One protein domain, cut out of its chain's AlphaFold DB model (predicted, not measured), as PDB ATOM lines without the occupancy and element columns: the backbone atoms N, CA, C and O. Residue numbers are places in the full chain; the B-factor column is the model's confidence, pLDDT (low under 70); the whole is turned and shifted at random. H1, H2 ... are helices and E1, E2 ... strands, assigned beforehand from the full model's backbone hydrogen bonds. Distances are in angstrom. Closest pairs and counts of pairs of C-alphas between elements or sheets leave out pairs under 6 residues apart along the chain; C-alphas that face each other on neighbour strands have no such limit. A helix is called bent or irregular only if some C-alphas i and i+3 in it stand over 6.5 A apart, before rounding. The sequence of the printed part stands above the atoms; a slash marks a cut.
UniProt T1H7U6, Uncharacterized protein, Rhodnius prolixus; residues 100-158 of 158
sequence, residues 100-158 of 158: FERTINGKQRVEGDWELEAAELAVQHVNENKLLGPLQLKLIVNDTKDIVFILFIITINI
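What this domain is: This is residues 100 to 158 of the 158 residues of an uncharacterized protein of Rhodnius prolixus (UniProt T1H7U6). One long helix, H1, and one long strand, E1, run side by side in opposite directions, with a small loop of residues 100 to 109 at the end where H1 begins. After E1 the chain folds back once more, and residues 149 to 158 stick out as a free tail on the side of E1 away from H1. The printed part has 59 residues, with one named helix and then one named strand; the class is mixed, helices and strands, though under half of the residues are in named elements. The whole is loose, with a radius of gyration of the C-alphas of 14.2 A, and only just flat, spanning 41 by 28 by 11 A.

Where its parts are: The printed part begins at C-alpha 100, at (-0.754, -22.522, -20.250). Residues 103 to 104 make a short antiparallel pairing with residues 107 to 108. H1, residues 110 to 128, begins at C-alpha 110, at (0.088, -26.803, -9.546), and is 26.9 A long from first to last C-alpha. E1, residues 136 to 143, is 23.1 A long and ends at C-alpha 143, at (-5.500, -24.177, -20.817).

How they stand to each other: H1 and E1 are joined by a short link of 7 residues. They have 7 pairs of C-alphas within 8 A; the closest C-alphas, those of Asn 127 and Gln 136, are 6.0 A apart. Their centres are 9.9 A apart. E1 pairs with no named strand. In H1, which is not bent, every O i to N i+4 pair is within hydrogen-bond range.

The domain as a whole: The C-alphas farthest apart, those of Asn 105 and Gly 133, are 41.4 A apart. Residues 129 to 134 and 149 to 158 stand free. The body without them spans 37 by 16 by 13 A. The printed part has no cut and ends at Ile 158, the chain's last residue. The mean pLDDT of the printed part is 81.6, and residues 147 to 158 are under 70.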
ATOM      1  N   PHE A 100      -1.342 -21.936 -21.456       90.00
ATOM      2  CA  PHE A 100      -0.754 -22.522 -20.250       90.00
ATOM      3  C   PHE A 100      -1.134 -23.994 -20.136       90.00
ATOM      4  O   PHE A 100      -2.291 -24.351 -20.330       90.00
ATOM      5  N   GLU A 101      -0.189 -24.846 -19.756       90.62
ATOM      6  CA  GLU A 101      -0.459 -26.248 -19.426       90.62
ATOM      7  C   GLU A 101      -0.979 -26.333 -17.984       90.62
ATOM      8  O   GLU A 101      -0.227 -26.617 -17.050       90.62
ATOM      9  N   ARG A 102      -2.261 -26.018 -17.763       91.75
ATOM     10  CA  ARG A 102      -2.853 -25.987 -16.410       91.75
ATOM     11  C   ARG A 102      -3.436 -27.323 -15.995       91.75
ATOM     12  O   ARG A 102      -3.533 -27.610 -14.801       91.75
ATOM     13  N   THR A 103      -3.810 -28.151 -16.962       90.62
ATOM     14  CA  THR A 103      -4.240 -29.521 -16.702       90.62
ATOM     15  C   THR A 103      -3.444 -30.535 -17.512       90.62
ATOM     16  O   THR A 103      -3.049 -30.283 -18.644       90.62
ATOM     17  N   ILE A 104      -3.222 -31.709 -16.922       87.50
ATOM     18  CA  ILE A 104      -2.623 -32.881 -17.566       87.50
ATOM     19  C   ILE A 104      -3.559 -34.057 -17.310       87.50
ATOM     20  O   ILE A 104      -3.897 -34.352 -16.162       87.50
ATOM     21  N   ASN A 105      -4.015 -34.730 -18.370       88.38
ATOM     22  CA  ASN A 105      -4.964 -35.848 -18.269       88.38
ATOM     23  C   ASN A 105      -6.220 -35.514 -17.434       88.38
ATOM     24  O   ASN A 105      -6.715 -36.338 -16.663       88.38
ATOM     25  N   GLY A 106      -6.708 -34.274 -17.546       85.69
ATOM     26  CA  GLY A 106      -7.869 -33.783 -16.798       85.69
ATOM     27  C   GLY A 106      -7.621 -33.522 -15.308       85.69
ATOM     28  O   GLY A 106      -8.572 -33.226 -14.587       85.69
ATOM     29  N   LYS A 107      -6.374 -33.614 -14.835       91.88
ATOM     30  CA  LYS A 107      -5.972 -33.246 -13.472       91.88
ATOM     31  C   LYS A 107      -5.252 -31.908 -13.477       91.88
ATOM     32  O   LYS A 107      -4.476 -31.633 -14.385       91.88
ATOM     33  N   GLN A 108      -5.494 -31.100 -12.454       92.38
ATOM     34  CA  GLN A 108      -4.837 -29.810 -12.281       92.38
ATOM     35  C   GLN A 108      -3.346 -29.988 -11.982       92.38
ATOM     36  O   GLN A 108      -2.971 -30.840 -11.171       92.38
ATOM     37  N   ARG A 109      -2.516 -29.182 -12.644       92.81
ATOM     38  CA  ARG A 109      -1.076 -29.076 -12.409       92.81
ATOM     39  C   ARG A 109      -0.813 -27.805 -11.607       92.81
ATOM     40  O   ARG A 109      -1.149 -26.718 -12.065       92.81
ATOM     41  N   VAL A 110      -0.194 -27.943 -10.438       92.44
ATOM     42  CA  VAL A 110       0.088 -26.803  -9.546       92.44
ATOM     43  C   VAL A 110       1.063 -25.814 -10.181       92.44
ATOM     44  O   VAL A 110       0.900 -24.608 -10.048       92.44
ATOM     45  N   GLU A 111       2.018 -26.315 -10.960       89.38
ATOM     46  CA  GLU A 111       2.979 -25.501 -11.693       89.38
ATOM     47  C   GLU A 111       2.300 -24.639 -12.768       89.38
ATOM     48  O   GLU A 111       2.710 -23.504 -12.987       89.38
ATOM     49  N   GLY A 112       1.223 -25.131 -13.392       89.88
ATOM     50  CA  GLY A 112       0.469 -24.358 -14.382       89.88
ATOM     51  C   GLY A 112      -0.280 -23.172 -13.773       89.88
ATOM     52  O   GLY A 112      -0.474 -22.160 -14.445       89.88
ATOM     53  N   ASP A 113      -0.666 -23.267 -12.500       90.69
ATOM     54  CA  ASP A 113      -1.241 -22.134 -11.777       90.69
ATOM     55  C   ASP A 113      -0.163 -21.124 -11.364       90.69
ATOM     56  O   ASP A 113      -0.386 -19.926 -11.503       90.69
ATOM     57  N   TRP A 114       1.026 -21.581 -10.948       93.62
ATOM     58  CA  TRP A 114       2.155 -20.687 -10.652       93.62
ATOM     59  C   TRP A 114       2.630 -19.921 -11.891       93.62
ATOM     60  O   TRP A 114       2.940 -18.733 -11.814       93.62
ATOM     61  N   GLU A 115       2.674 -20.583 -13.047       92.50
ATOM     62  CA  GLU A 115       3.013 -19.954 -14.326       92.50
ATOM     63  C   GLU A 115       1.972 -18.901 -14.733       92.50
ATOM     64  O   GLU A 115       2.340 -17.812 -15.184       92.50
ATOM     65  N   LEU A 116       0.679 -19.199 -14.550       94.25
ATOM     66  CA  LEU A 116      -0.396 -18.240 -14.801       94.25
ATOM     67  C   LEU A 116      -0.291 -17.027 -13.865       94.25
ATOM     68  O   LEU A 116      -0.324 -15.894 -14.342       94.25
ATOM     69  N   GLU A 117      -0.106 -17.253 -12.566       96.06
ATOM     70  CA  GLU A 117       0.048 -16.188 -11.570       96.06
ATOM     71  C   GLU A 117       1.244 -15.283 -11.901       96.06
ATOM     72  O   GLU A 117       1.136 -14.056 -11.883       96.06
ATOM     73  N   ALA A 118       2.377 -15.868 -12.301       93.56
ATOM     74  CA  ALA A 118       3.547 -15.105 -12.726       93.56
ATOM     75  C   ALA A 118       3.259 -14.225 -13.956       93.56
ATOM     76  O   ALA A 118       3.704 -13.075 -14.021       93.56
ATOM     77  N   ALA A 119       2.500 -14.735 -14.930       95.06
ATOM     78  CA  ALA A 119       2.114 -13.970 -16.112       95.06
ATOM     79  C   ALA A 119       1.129 -12.837 -15.780       95.06
ATOM     80  O   ALA A 119       1.258 -11.731 -16.313       95.06
ATOM     81  N   GLU A 120       0.173 -13.081 -14.885       96.50
ATOM     82  CA  GLU A 120      -0.762 -12.065 -14.398       96.50
ATOM     83  C   GLU A 120      -0.027 -10.943 -13.654       96.50
ATOM     84  O   GLU A 120      -0.244  -9.768 -13.958       96.50
ATOM     85  N   LEU A 121       0.923 -11.288 -12.776       96.88
ATOM     86  CA  LEU A 121       1.779 -10.317 -12.088       96.88
ATOM     87  C   LEU A 121       2.627  -9.495 -13.065       96.88
ATOM     88  O   LEU A 121       2.789  -8.288 -12.876       96.88
ATOM     89  N   ALA A 122       3.140 -10.103 -14.136       95.31
ATOM     90  CA  ALA A 122       3.885  -9.375 -15.163       95.31
ATOM     91  C   ALA A 122       2.998  -8.363 -15.910       95.31
ATOM     92  O   ALA A 122       3.404  -7.220 -16.129       95.31
ATOM     93  N   VAL A 123       1.771  -8.751 -16.269       94.62
ATOM     94  CA  VAL A 123       0.797  -7.861 -16.926       94.62
ATOM     95  C   VAL A 123       0.387  -6.720 -16.000       94.62
ATOM     96  O   VAL A 123       0.348  -5.563 -16.426       94.62
ATOM     97  N   GLN A 124       0.139  -7.026 -14.727       97.38
ATOM     98  CA  GLN A 124      -0.123  -6.027 -13.700       97.38
ATOM     99  C   GLN A 124       1.046  -5.044 -13.586       97.38
ATOM    100  O   GLN A 124       0.831  -3.839 -13.691       97.38
ATOM    101  N   HIS A 125       2.280  -5.541 -13.482       93.81
ATOM    102  CA  HIS A 125       3.476  -4.707 -13.390       93.81
ATOM    103  C   HIS A 125       3.617  -3.761 -14.592       93.81
ATOM    104  O   HIS A 125       3.890  -2.574 -14.414       93.81
ATOM    105  N   VAL A 126       3.391  -4.247 -15.817       93.38
ATOM    106  CA  VAL A 126       3.430  -3.418 -17.035       93.38
ATOM    107  C   VAL A 126       2.406  -2.284 -16.974       93.38
ATOM    108  O   VAL A 126       2.734  -1.138 -17.297       93.38
ATOM    109  N   ASN A 127       1.181  -2.597 -16.547       94.25
ATOM    110  CA  ASN A 127       0.082  -1.641 -16.473       94.25
ATOM    111  C   ASN A 127       0.281  -0.607 -15.357       94.25
ATOM    112  O   ASN A 127       0.131   0.590 -15.596       94.25
ATOM    113  N   GLU A 128       0.648  -1.046 -14.153       96.50
ATOM    114  CA  GLU A 128       0.859  -0.175 -12.989       96.50
ATOM    115  C   GLU A 128       2.012   0.802 -13.211       96.50
ATOM    116  O   GLU A 128       1.901   1.985 -12.887       96.50
ATOM    117  N   ASN A 129       3.094   0.334 -13.837       95.12
ATOM    118  CA  ASN A 129       4.251   1.168 -14.160       95.12
ATOM    119  C   ASN A 129       4.074   1.954 -15.469       95.12
ATOM    120  O   ASN A 129       4.994   2.661 -15.879       95.12
ATOM    121  N   LYS A 130       2.906   1.851 -16.126       91.62
ATOM    122  CA  LYS A 130       2.568   2.545 -17.381       91.62
ATOM    123  C   LYS A 130       3.643   2.382 -18.461       91.62
ATOM    124  O   LYS A 130       3.929   3.316 -19.211       91.62
ATOM    125  N   LEU A 131       4.238   1.189 -18.565       91.88
ATOM    126  CA  LEU A 131       5.359   0.941 -19.485       91.88
ATOM    127  C   LEU A 131       4.952   1.075 -20.963       91.88
ATOM    128  O   LEU A 131       5.806   1.303 -21.816       91.88
ATOM    129  N   LEU A 132       3.651   0.972 -21.260       86.94
ATOM    130  CA  LEU A 132       3.074   1.143 -22.598       86.94
ATOM    131  C   LEU A 132       2.343   2.492 -22.773       86.94
ATOM    132  O   LEU A 132       1.554   2.662 -23.705       86.94
ATOM    133  N   GLY A 133       2.593   3.468 -21.893       87.88
ATOM    134  CA  GLY A 133       1.941   4.778 -21.930       87.88
ATOM    135  C   GLY A 133       0.433   4.674 -21.646       87.88
ATOM    136  O   GLY A 133       0.068   4.163 -20.589       87.88
ATOM    137  N   PRO A 134      -0.451   5.164 -22.537       87.25
ATOM    138  CA  PRO A 134      -1.904   5.094 -22.352       87.25
ATOM    139  C   PRO A 134      -2.503   3.723 -22.706       87.25
ATOM    140  O   PRO A 134      -3.706   3.523 -22.549       87.25
ATOM    141  N   LEU A 135      -1.700   2.798 -23.238       86.81
ATOM    142  CA  LEU A 135      -2.175   1.476 -23.627       86.81
ATOM    143  C   LEU A 135      -2.288   0.579 -22.393       86.81
ATOM    144  O   LEU A 135      -1.379   0.542 -21.565       86.81
ATOM    145  N   GLN A 136      -3.372  -0.189 -22.306       92.31
ATOM    146  CA  GLN A 136      -3.570  -1.179 -21.249       92.31
ATOM    147  C   GLN A 136      -3.346  -2.587 -21.796       92.31
ATOM    148  O   GLN A 136      -3.936  -2.974 -22.802       92.31
ATOM    149  N   LEU A 137      -2.512  -3.369 -21.122       93.75
ATOM    150  CA  LEU A 137      -2.265  -4.762 -21.461       93.75
ATOM    151  C   LEU A 137      -3.295  -5.668 -20.780       93.75
ATOM    152  O   LEU A 137      -3.562  -5.532 -19.585       93.75
ATOM    153  N   LYS A 138      -3.855  -6.623 -21.521       95.38
ATOM    154  CA  LYS A 138      -4.796  -7.625 -21.011       95.38
ATOM    155  C   LYS A 138      -4.338  -9.026 -21.396       95.38
ATOM    156  O   LYS A 138      -4.043  -9.274 -22.561       95.38
ATOM    157  N   LEU A 139      -4.337  -9.953 -20.442       94.25
ATOM    158  CA  LEU A 139      -4.097 -11.371 -20.702       94.25
ATOM    159  C   LEU A 139      -5.422 -12.106 -20.926       94.25
ATOM    160  O   LEU A 139      -6.379 -11.940 -20.172       94.25
ATOM    161  N   ILE A 140      -5.467 -12.926 -21.967       94.38
ATOM    162  CA  ILE A 140      -6.493 -13.934 -22.221       94.38
ATOM    163  C   ILE A 140      -5.828 -15.281 -21.975       94.38
ATOM    164  O   ILE A 140      -4.765 -15.542 -22.524       94.38
ATOM    165  N   VAL A 141      -6.434 -16.129 -21.153       93.25
ATOM    166  CA  VAL A 141      -5.819 -17.375 -20.685       93.25
ATOM    167  C   VAL A 141      -6.518 -18.562 -21.328       93.25
ATOM    168  O   VAL A 141      -7.745 -18.657 -21.282       93.25
ATOM    169  N   ASN A 142      -5.743 -19.489 -21.883       93.25
ATOM    170  CA  ASN A 142      -6.243 -20.761 -22.385       93.25
ATOM    171  C   ASN A 142      -5.426 -21.929 -21.820       93.25
ATOM    172  O   ASN A 142      -4.203 -21.950 -21.951       93.25
ATOM    173  N   ASP A 143      -6.114 -22.919 -21.249       91.56
ATOM    174  CA  ASP A 143      -5.500 -24.177 -20.817       91.56
ATOM    175  C   ASP A 143      -5.302 -25.119 -22.015       91.56
ATOM    176  O   ASP A 143      -6.265 -25.461 -22.709       91.56
ATOM    177  N   THR A 144      -4.061 -25.527 -22.274       90.06
ATOM    178  CA  THR A 144      -3.698 -26.423 -23.384       90.06
ATOM    179  C   THR A 144      -3.944 -27.893 -23.073       90.06
ATOM    180  O   THR A 144      -3.951 -28.700 -24.001       90.06
ATOM    181  N   LYS A 145      -4.202 -28.257 -21.811       87.81
ATOM    182  CA  LYS A 145      -4.509 -29.634 -21.396       87.81
ATOM    183  C   LYS A 145      -3.443 -30.662 -21.805       87.81
ATOM    184  O   LYS A 145      -3.806 -31.771 -22.198       87.81
ATOM    185  N   ASP A 146      -2.160 -30.286 -21.766       75.25
ATOM    186  CA  ASP A 146      -1.025 -31.121 -22.216       75.25
ATOM    187  C   ASP A 146      -1.029 -31.428 -23.733       75.25
ATOM    188  O   ASP A 146      -0.347 -32.326 -24.222       75.25
ATOM    189  N   ILE A 147      -1.805 -30.675 -24.524       69.56
ATOM    190  CA  ILE A 147      -1.729 -30.727 -25.986       69.56
ATOM    191  C   ILE A 147      -0.576 -29.817 -26.420       69.56
ATOM    192  O   ILE A 147      -0.747 -28.619 -26.652       69.56
ATOM    193  N   VAL A 148       0.617 -30.402 -26.516       54.25
ATOM    194  CA  VAL A 148       1.832 -29.742 -27.011       54.25
ATOM    195  C   VAL A 148       1.635 -29.295 -28.475       54.25
ATOM    196  O   VAL A 148       1.613 -30.105 -29.395       54.25
ATOM    197  N   PHE A 149       1.473 -27.978 -28.659       49.31
ATOM    198  CA  PHE A 149       1.626 -27.148 -29.868       49.31
ATOM    199  C   PHE A 149       1.113 -27.668 -31.232       49.31
ATOM    200  O   PHE A 149       1.841 -28.278 -32.012       49.31
ATOM    201  N   ILE A 150      -0.056 -27.160 -31.644       40.03
ATOM    202  CA  ILE A 150      -0.179 -26.559 -32.983       40.03
ATOM    203  C   ILE A 150      -0.105 -25.044 -32.785       40.03
ATOM    204  O   ILE A 150      -0.986 -24.430 -32.185       40.03
ATOM    205  N   LEU A 151       1.000 -24.464 -33.248       38.88
ATOM    206  CA  LEU A 151       1.275 -23.033 -33.272       38.88
ATOM    207  C   LEU A 151       0.189 -22.304 -34.083       38.88
ATOM    208  O   LEU A 151       0.227 -22.308 -35.311       38.88
ATOM    209  N   PHE A 152      -0.755 -21.642 -33.416       38.09
ATOM    210  CA  PHE A 152      -1.566 -20.613 -34.059       38.09
ATOM    211  C   PHE A 152      -0.859 -19.276 -33.870       38.09
ATOM    212  O   PHE A 152      -0.901 -18.678 -32.797       38.09
ATOM    213  N   ILE A 153      -0.197 -18.803 -34.927       36.03
ATOM    214  CA  ILE A 153       0.119 -17.382 -35.046       36.03
ATOM    215  C   ILE A 153      -1.232 -16.669 -35.091       36.03
ATOM    216  O   ILE A 153      -1.920 -16.701 -36.109       36.03
ATOM    217  N   ILE A 154      -1.643 -16.059 -33.980       39.12
ATOM    218  CA  ILE A 154      -2.747 -15.108 -34.018       39.12
ATOM    219  C   ILE A 154      -2.197 -13.868 -34.701       39.12
ATOM    220  O   ILE A 154      -1.524 -13.036 -34.095       39.12
ATOM    221  N   THR A 155      -2.473 -13.761 -35.995       32.41
ATOM    222  CA  THR A 155      -2.500 -12.470 -36.664       32.41
ATOM    223  C   THR A 155      -3.593 -11.659 -35.977       32.41
ATOM    224  O   THR A 155      -4.780 -11.854 -36.237       32.41
ATOM    225  N   ILE A 156      -3.210 -10.784 -35.048       34.41
ATOM    226  CA  ILE A 156      -4.107  -9.727 -34.595       34.41
ATOM    227  C   ILE A 156      -4.249  -8.800 -35.804       34.41
ATOM    228  O   ILE A 156      -3.338  -8.033 -36.107       34.41
ATOM    229  N   ASN A 157      -5.348  -8.936 -36.549       29.33
ATOM    230  CA  ASN A 157      -5.779  -7.884 -37.462       29.33
ATOM    231  C   ASN A 157      -6.172  -6.696 -36.579       29.33
ATOM    232  O   ASN A 157      -7.232  -6.724 -35.951       29.33
ATOM    233  N   ILE A 158      -5.265  -5.726 -36.470       33.59
ATOM    234  CA  ILE A 158      -5.537  -4.388 -35.938       33.59
ATOM    235  C   ILE A 158      -5.889  -3.499 -37.124       33.59
ATOM    236  O   ILE A 158      -5.111  -3.525 -38.107       33.59
TER     237      ILE A 158